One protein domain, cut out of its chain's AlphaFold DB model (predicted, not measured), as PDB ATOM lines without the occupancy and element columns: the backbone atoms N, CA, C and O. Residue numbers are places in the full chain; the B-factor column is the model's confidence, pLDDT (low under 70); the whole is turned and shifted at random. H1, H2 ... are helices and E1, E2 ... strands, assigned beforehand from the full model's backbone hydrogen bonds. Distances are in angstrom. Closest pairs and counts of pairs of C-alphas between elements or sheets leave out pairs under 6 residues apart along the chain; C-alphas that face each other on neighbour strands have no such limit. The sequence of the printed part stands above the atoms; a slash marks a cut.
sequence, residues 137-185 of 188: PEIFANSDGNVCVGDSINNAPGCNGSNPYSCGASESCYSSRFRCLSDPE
ATOM      1  N   PRO A 137     -40.121  11.493  44.862       80.69
ATOM      2  CA  PRO A 137     -40.120  10.311  45.713       80.69
ATOM      3  C   PRO A 137     -39.857  10.667  47.180       80.69
ATOM      4  O   PRO A 137     -39.309  11.722  47.503       80.69
ATOM      5  N   GLU A 138     -40.245   9.761  48.070       79.88
ATOM      6  CA  GLU A 138     -39.952   9.856  49.493       79.88
ATOM      7  C   GLU A 138     -38.497   9.494  49.796       79.88
ATOM      8  O   GLU A 138     -37.889   8.666  49.111       79.88
ATOM      9  N   ILE A 139     -37.953  10.111  50.850       80.56
ATOM     10  CA  ILE A 139     -36.683   9.706  51.456       80.56
ATOM     11  C   ILE A 139     -36.968   8.876  52.701       80.56
ATOM     12  O   ILE A 139     -37.715   9.277  53.595       80.56
ATOM     13  N   PHE A 140     -36.302   7.732  52.779       81.69
ATOM     14  CA  PHE A 140     -36.285   6.861  53.936       81.69
ATOM     15  C   PHE A 140     -34.860   6.772  54.474       81.69
ATOM     16  O   PHE A 140     -33.943   6.485  53.711       81.69
ATOM     17  N   ALA A 141     -34.693   6.949  55.782       84.06
ATOM     18  CA  ALA A 141     -33.429   6.714  56.472       84.06
ATOM     19  C   ALA A 141     -33.617   5.730  57.636       84.06
ATOM     20  O   ALA A 141     -34.720   5.631  58.188       84.06
ATOM     21  N   ASN A 142     -32.566   4.990  57.996       82.75
ATOM     22  CA  ASN A 142     -32.518   4.165  59.209       82.75
ATOM     23  C   ASN A 142     -31.543   4.754  60.249       82.75
ATOM     24  O   ASN A 142     -30.872   5.753  60.003       82.75
ATOM     25  N   SER A 143     -31.474   4.129  61.429       86.00
ATOM     26  CA  SER A 143     -30.542   4.508  62.502       86.00
ATOM     27  C   SER A 143     -29.070   4.319  62.142       86.00
ATOM     28  O   SER A 143     -28.212   4.900  62.800       86.00
ATOM     29  N   ASP A 144     -28.788   3.518  61.116       83.88
ATOM     30  CA  ASP A 144     -27.438   3.134  60.709       83.88
ATOM     31  C   ASP A 144     -26.853   4.100  59.661       83.88
ATOM     32  O   ASP A 144     -25.712   3.935  59.245       83.88
ATOM     33  N   GLY A 145     -27.618   5.122  59.250       80.50
ATOM     34  CA  GLY A 145     -27.196   6.132  58.274       80.50
ATOM     35  C   GLY A 145     -27.483   5.774  56.812       80.50
ATOM     36  O   GLY A 145     -27.101   6.529  55.922       80.50
ATOM     37  N   ASN A 146     -28.184   4.667  56.546       82.81
ATOM     38  CA  ASN A 146     -28.559   4.281  55.187       82.81
ATOM     39  C   ASN A 146     -29.711   5.145  54.679       82.81
ATOM     40  O   ASN A 146     -30.724   5.285  55.371       82.81
ATOM     41  N   VAL A 147     -29.586   5.671  53.457       83.56
ATOM     42  CA  VAL A 147     -30.586   6.544  52.824       83.56
ATOM     43  C   VAL A 147     -31.090   5.938  51.520       83.56
ATOM     44  O   VAL A 147     -30.336   5.679  50.584       83.56
ATOM     45  N   CYS A 148     -32.406   5.777  51.438       83.94
ATOM     46  CA  CYS A 148     -33.107   5.224  50.290       83.94
ATOM     47  C   CYS A 148     -34.157   6.193  49.767       83.94
ATOM     48  O   CYS A 148     -34.839   6.870  50.532       83.94
ATOM     49  N   VAL A 149     -34.317   6.206  48.453       82.44
ATOM     50  CA  VAL A 149     -35.285   7.015  47.725       82.44
ATOM     51  C   VAL A 149     -36.266   6.080  47.026       82.44
ATOM     52  O   VAL A 149     -35.868   5.073  46.446       82.44
ATOM     53  N   GLY A 150     -37.555   6.391  47.075       76.44
ATOM     54  CA  GLY A 150     -38.594   5.653  46.356       76.44
ATOM     55  C   GLY A 150     -39.981   6.180  46.697       76.44
ATOM     56  O   GLY A 150     -40.131   7.006  47.589       76.44
ATOM     57  N   ASP A 151     -41.011   5.722  46.002       68.12
ATOM     58  CA  ASP A 151     -42.402   6.029  46.338       68.12
ATOM     59  C   ASP A 151     -43.215   4.737  46.526       68.12
ATOM     60  O   ASP A 151     -42.770   3.633  46.199       68.12
ATOM     61  N   SER A 152     -44.430   4.867  47.064       55.19
ATOM     62  CA  SER A 152     -45.367   3.742  47.219       55.19
ATOM     63  C   SER A 152     -45.936   3.230  45.880       55.19
ATOM     64  O   SER A 152     -46.739   2.298  45.885       55.19
ATOM     65  N   ILE A 153     -45.564   3.836  44.741       54.44
ATOM     66  CA  ILE A 153     -46.107   3.548  43.395       54.44
ATOM     67  C   ILE A 153     -45.014   3.191  42.374       54.44
ATOM     68  O   ILE A 153     -45.225   3.154  41.161       54.44
ATOM     69  N   ASN A 154     -43.867   2.799  42.892       51.81
ATOM     70  CA  ASN A 154     -42.827   2.059  42.235       51.81
ATOM     71  C   ASN A 154     -41.727   2.767  41.418       51.81
ATOM     72  O   ASN A 154     -41.216   2.129  40.498       51.81
ATOM     73  N   ASN A 155     -41.304   4.010  41.690       56.75
ATOM     74  CA  ASN A 155     -40.193   4.573  40.895       56.75
ATOM     75  C   ASN A 155     -39.262   5.544  41.643       56.75
ATOM     76  O   ASN A 155     -39.478   6.755  41.683       56.75
ATOM     77  N   ALA A 156     -38.142   5.030  42.143       67.44
ATOM     78  CA  ALA A 156     -36.957   5.846  42.363       67.44
ATOM     79  C   ALA A 156     -36.350   6.300  41.014       67.44
ATOM     80  O   ALA A 156     -36.554   5.636  39.993       67.44
ATOM     81  N   PRO A 157     -35.590   7.411  40.960       65.38
ATOM     82  CA  PRO A 157     -34.955   7.859  39.722       65.38
ATOM     83  C   PRO A 157     -34.052   6.758  39.139       65.38
ATOM     84  O   PRO A 157     -33.101   6.339  39.790       65.38
ATOM     85  N   GLY A 158     -34.355   6.288  37.926       69.12
ATOM     86  CA  GLY A 158     -33.608   5.210  37.255       69.12
ATOM     87  C   GLY A 158     -34.125   3.789  37.520       69.12
ATOM     88  O   GLY A 158     -33.725   2.869  36.815       69.12
ATOM     89  N   CYS A 159     -35.068   3.617  38.448       75.00
ATOM     90  CA  CYS A 159     -35.629   2.323  38.828       75.00
ATOM     91  C   CYS A 159     -37.112   2.219  38.461       75.00
ATOM     92  O   CYS A 159     -37.847   3.202  38.537       75.00
ATOM     93  N   ASN A 160     -37.559   1.033  38.040       71.00
ATOM     94  CA  ASN A 160     -38.934   0.802  37.601       71.00
ATOM     95  C   ASN A 160     -39.459  -0.596  37.985       71.00
ATOM     96  O   ASN A 160     -38.706  -1.521  38.298       71.00
ATOM     97  N   GLY A 161     -40.784  -0.756  37.942       75.31
ATOM     98  CA  GLY A 161     -41.445  -2.059  38.064       75.31
ATOM     99  C   GLY A 161     -41.313  -2.689  39.453       75.31
ATOM    100  O   GLY A 161     -41.726  -2.102  40.446       75.31
ATOM    101  N   SER A 162     -40.772  -3.909  39.519       75.06
ATOM    102  CA  SER A 162     -40.668  -4.702  40.756       75.06
ATOM    103  C   SER A 162     -39.591  -4.213  41.730       75.06
ATOM    104  O   SER A 162     -39.521  -4.726  42.847       75.06
ATOM    105  N   ASN A 163     -38.748  -3.257  41.321       80.75
ATOM    106  CA  ASN A 163     -37.616  -2.760  42.100       80.75
ATOM    107  C   ASN A 163     -37.674  -1.239  42.257       80.75
ATOM    108  O   ASN A 163     -36.907  -0.532  41.615       80.75
ATOM    109  N   PRO A 164     -38.589  -0.715  43.078       80.19
ATOM    110  CA  PRO A 164     -38.903   0.705  43.058       80.19
ATOM    111  C   PRO A 164     -38.056   1.612  43.942       80.19
ATOM    112  O   PRO A 164     -38.257   2.822  43.910       80.19
ATOM    113  N   TYR A 165     -37.166   1.059  44.757       82.00
ATOM    114  CA  TYR A 165     -36.326   1.834  45.667       82.00
ATOM    115  C   TYR A 165     -34.906   1.903  45.108       82.00
ATOM    116  O   TYR A 165     -34.416   0.897  44.609       82.00
ATOM    117  N   SER A 166     -34.226   3.037  45.222       82.31
ATOM    118  CA  SER A 166     -32.788   3.158  44.954       82.31
ATOM    119  C   SER A 166     -32.100   3.852  46.113       82.31
ATOM    120  O   SER A 166     -32.761   4.509  46.920       82.31
ATOM    121  N   CYS A 167     -30.782   3.733  46.214       81.81
ATOM    122  CA  CYS A 167     -30.020   4.617  47.083       81.81
ATOM    123  C   CYS A 167     -29.165   5.566  46.260       81.81
ATOM    124  O   CYS A 167     -28.684   5.226  45.191       81.81
ATOM    125  N   GLY A 168     -29.014   6.805  46.728       65.06
ATOM    126  CA  GLY A 168     -28.369   7.860  45.940       65.06
ATOM    127  C   GLY A 168     -26.895   7.595  45.606       65.06
ATOM    128  O   GLY A 168     -26.372   8.247  44.704       65.06
ATOM    129  N   ALA A 169     -26.251   6.664  46.320       55.16
ATOM    130  CA  ALA A 169     -24.857   6.268  46.141       55.16
ATOM    131  C   ALA A 169     -24.662   5.080  45.177       55.16
ATOM    132  O   ALA A 169     -23.584   4.951  44.602       55.16
ATOM    133  N   SER A 170     -25.690   4.254  44.942       60.56
ATOM    134  CA  SER A 170     -25.607   3.118  44.022       60.56
ATOM    135  C   SER A 170     -26.718   3.200  42.972       60.56
ATOM    136  O   SER A 170     -27.881   3.436  43.282       60.56
ATOM    137  N   GLU A 171     -26.405   2.961  41.697       67.69
ATOM    138  CA  GLU A 171     -27.429   2.828  40.639       67.69
ATOM    139  C   GLU A 171     -28.276   1.539  40.802       67.69
ATOM    140  O   GLU A 171     -28.922   1.071  39.864       67.69
ATOM    141  N   SER A 172     -28.268   0.935  41.996       81.56
ATOM    142  CA  SER A 172     -28.943  -0.312  42.315       81.56
ATOM    143  C   SER A 172     -30.405  -0.074  42.683       81.56
ATOM    144  O   SER A 172     -30.749   0.811  43.470       81.56
ATOM    145  N   CYS A 173     -31.270  -0.933  42.146       85.50
ATOM    146  CA  CYS A 173     -32.708  -0.907  42.381       85.50
ATOM    147  C   CYS A 173     -33.147  -2.072  43.284       85.50
ATOM    148  O   CYS A 173     -32.887  -3.244  42.998       85.50
ATOM    149  N   TYR A 174     -33.922  -1.783  44.323       86.19
ATOM    150  CA  TYR A 174     -34.375  -2.737  45.333       86.19
ATOM    151  C   TYR A 174     -35.887  -2.938  45.280       86.19
ATOM    152  O   TYR A 174     -36.651  -1.993  45.107       86.19
ATOM    153  N   SER A 175     -36.330  -4.174  45.516       86.25
ATOM    154  CA  SER A 175     -37.751  -4.559  45.533       86.25
ATOM    155  C   SER A 175     -38.517  -4.158  46.789       86.25
ATOM    156  O   SER A 175     -39.740  -4.254  46.830       86.25
ATOM    157  N   SER A 176     -37.824  -3.707  47.835       85.44
ATOM    158  CA  SER A 176     -38.461  -3.231  49.063       85.44
ATOM    159  C   SER A 176     -37.595  -2.200  49.773       85.44
ATOM    160  O   SER A 176     -36.364  -2.280  49.727       85.44
ATOM    161  N   ARG A 177     -38.253  -1.297  50.510       85.81
ATOM    162  CA  ARG A 177     -37.606  -0.323  51.395       85.81
ATOM    163  C   ARG A 177     -36.633  -0.995  52.364       85.81
ATOM    164  O   ARG A 177     -35.530  -0.503  52.552       85.81
ATOM    165  N   PHE A 178     -37.033  -2.121  52.958       85.81
ATOM    166  CA  PHE A 178     -36.205  -2.847  53.925       85.81
ATOM    167  C   PHE A 178     -34.899  -3.350  53.301       85.81
ATOM    168  O   PHE A 178     -33.844  -3.199  53.905       85.81
ATOM    169  N   ARG A 179     -34.957  -3.901  52.080       87.44
ATOM    170  CA  ARG A 179     -33.757  -4.374  51.370       87.44
ATOM    171  C   ARG A 179     -32.811  -3.232  51.022       87.44
ATOM    172  O   ARG A 179     -31.622  -3.392  51.237       87.44
ATOM    173  N   CYS A 180     -33.346  -2.107  50.552       86.81
ATOM    174  CA  CYS A 180     -32.537  -0.921  50.286       86.81
ATOM    175  C   CYS A 180     -31.848  -0.419  51.567       86.81
ATOM    176  O   CYS A 180     -30.639  -0.244  51.596       86.81
ATOM    177  N   LEU A 181     -32.596  -0.274  52.668       86.75
ATOM    178  CA  LEU A 181     -32.048   0.215  53.941       86.75
ATOM    179  C   LEU A 181     -31.117  -0.778  54.646       86.75
ATOM    180  O   LEU A 181     -30.465  -0.396  55.608       86.75
ATOM    181  N   SER A 182     -31.073  -2.040  54.223       87.62
ATOM    182  CA  SER A 182     -30.153  -3.043  54.781       87.62
ATOM    183  C   SER A 182     -28.877  -3.192  53.949       87.62
ATOM    184  O   SER A 182     -28.013  -3.984  54.319       87.62
ATOM    185  N   ASP A 183     -28.777  -2.489  52.819       84.38
ATOM    186  CA  ASP A 183     -27.615  -2.563  51.942       84.38
ATOM    187  C   ASP A 183     -26.526  -1.579  52.414       84.38
ATOM    188  O   ASP A 183     -26.803  -0.382  52.543       84.38
ATOM    189  N   PRO A 184     -25.296  -2.053  52.693       80.88
ATOM    190  CA  PRO A 184     -24.193  -1.192  53.112       80.88
ATOM    191  C   PRO A 184     -23.766  -0.170  52.045       80.88
ATOM    192  O   PRO A 184     -23.228   0.873  52.411       80.88
ATOM    193  N   GLU A 185     -24.046  -0.402  50.759       78.56
ATOM    194  CA  GLU A 185     -23.766   0.550  49.666       78.56
ATOM    195  C   GLU A 185     -24.666   1.798  49.716       78.56
ATOM    196  O   GLU A 185     -24.456   2.762  48.983       78.56
TER     197      GLU A 185
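What this domain is: This is residues 137 to 185 of the 188 residues of the protein "Putative lipoprotein" of Leptospira interrogans serogroup Icterohaemorrhagiae serovar copenhageni (strain Fiocruz L1-130) (UniProt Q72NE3). A small, strongly twisted sheet of four short strands, folded back and forth as successive hairpins, has one short helix, H1, over one face. A long loop, residues 151 to 164, lies at one end of the hairpin E2 and E3, and the turn between E1 and E2 lies at the opposite end of the domain. The printed part has 49 residues, with four named strands and then one named helix along the chain; the sheet's order is E1 E2 E3 E4, antiparallel throughout. The class is mixed, helices and strands, with under half of the residues, 21, in named elements. The whole is compact, with a radius of gyration of the C-alphas of 9.2 A, and only just elongated, spanning 27 by 18 by 14 A.

Where its parts are: E1, residues 138 to 141, begins at C-alpha 138 (-39.952, 9.856, 49.493) and is 10.1 A long from first to last C-alpha. E2, residues 147 to 150, is 10.3 A long. E3, residues 165 to 167, is 7.0 A long and begins at C-alpha 165 (-36.326, 1.834, 45.667). E4, residues 170 to 174, is the longest strand by residues, at 10.6 A. H1, residues 177 to 181, is 6.1 A long and ends at C-alpha 181 (-32.048, 0.215, 53.941).

How they stand to each other: The strands E1 E2 E3 E4 form a meander, each strand the antiparallel neighbour of the one before. In the hairpin E1 and E2, N 138 and O 150 are within hydrogen-bond range at 2.8 A, as are N 148 and O 140 at 2.8 A. In the hairpin E2 and E3, N 149 and O 166 are 2.8 A apart. In the hairpin E3 and E4, N 174 and O 165 are 2.7 A apart. The edge strands E1 and E4 are apart. H1 is on the sheet at a height over the sheet of 6.8 A, and only just over E2, with 3 of its 5 C-alphas falling on E2 and 2 on E3. The closest C-alphas of E2 and H1 are those of Cys 148 and Cys 180, 6.2 A apart. In H1 every O i to N i+4 pair is within hydrogen-bond range.

The domain as a whole: The C-alphas of Ser 143 and Gly 161, the two farthest apart, are 27.6 A apart. The printed part has no cut. The link from E2 to E3 is long, with 14 residues; the other links between named elements are tight. The mean pLDDT of the printed part is 77.1, and it is under 70 in residues 151 to 158 and 168 to 171, of which 170 and 171 belong to E4.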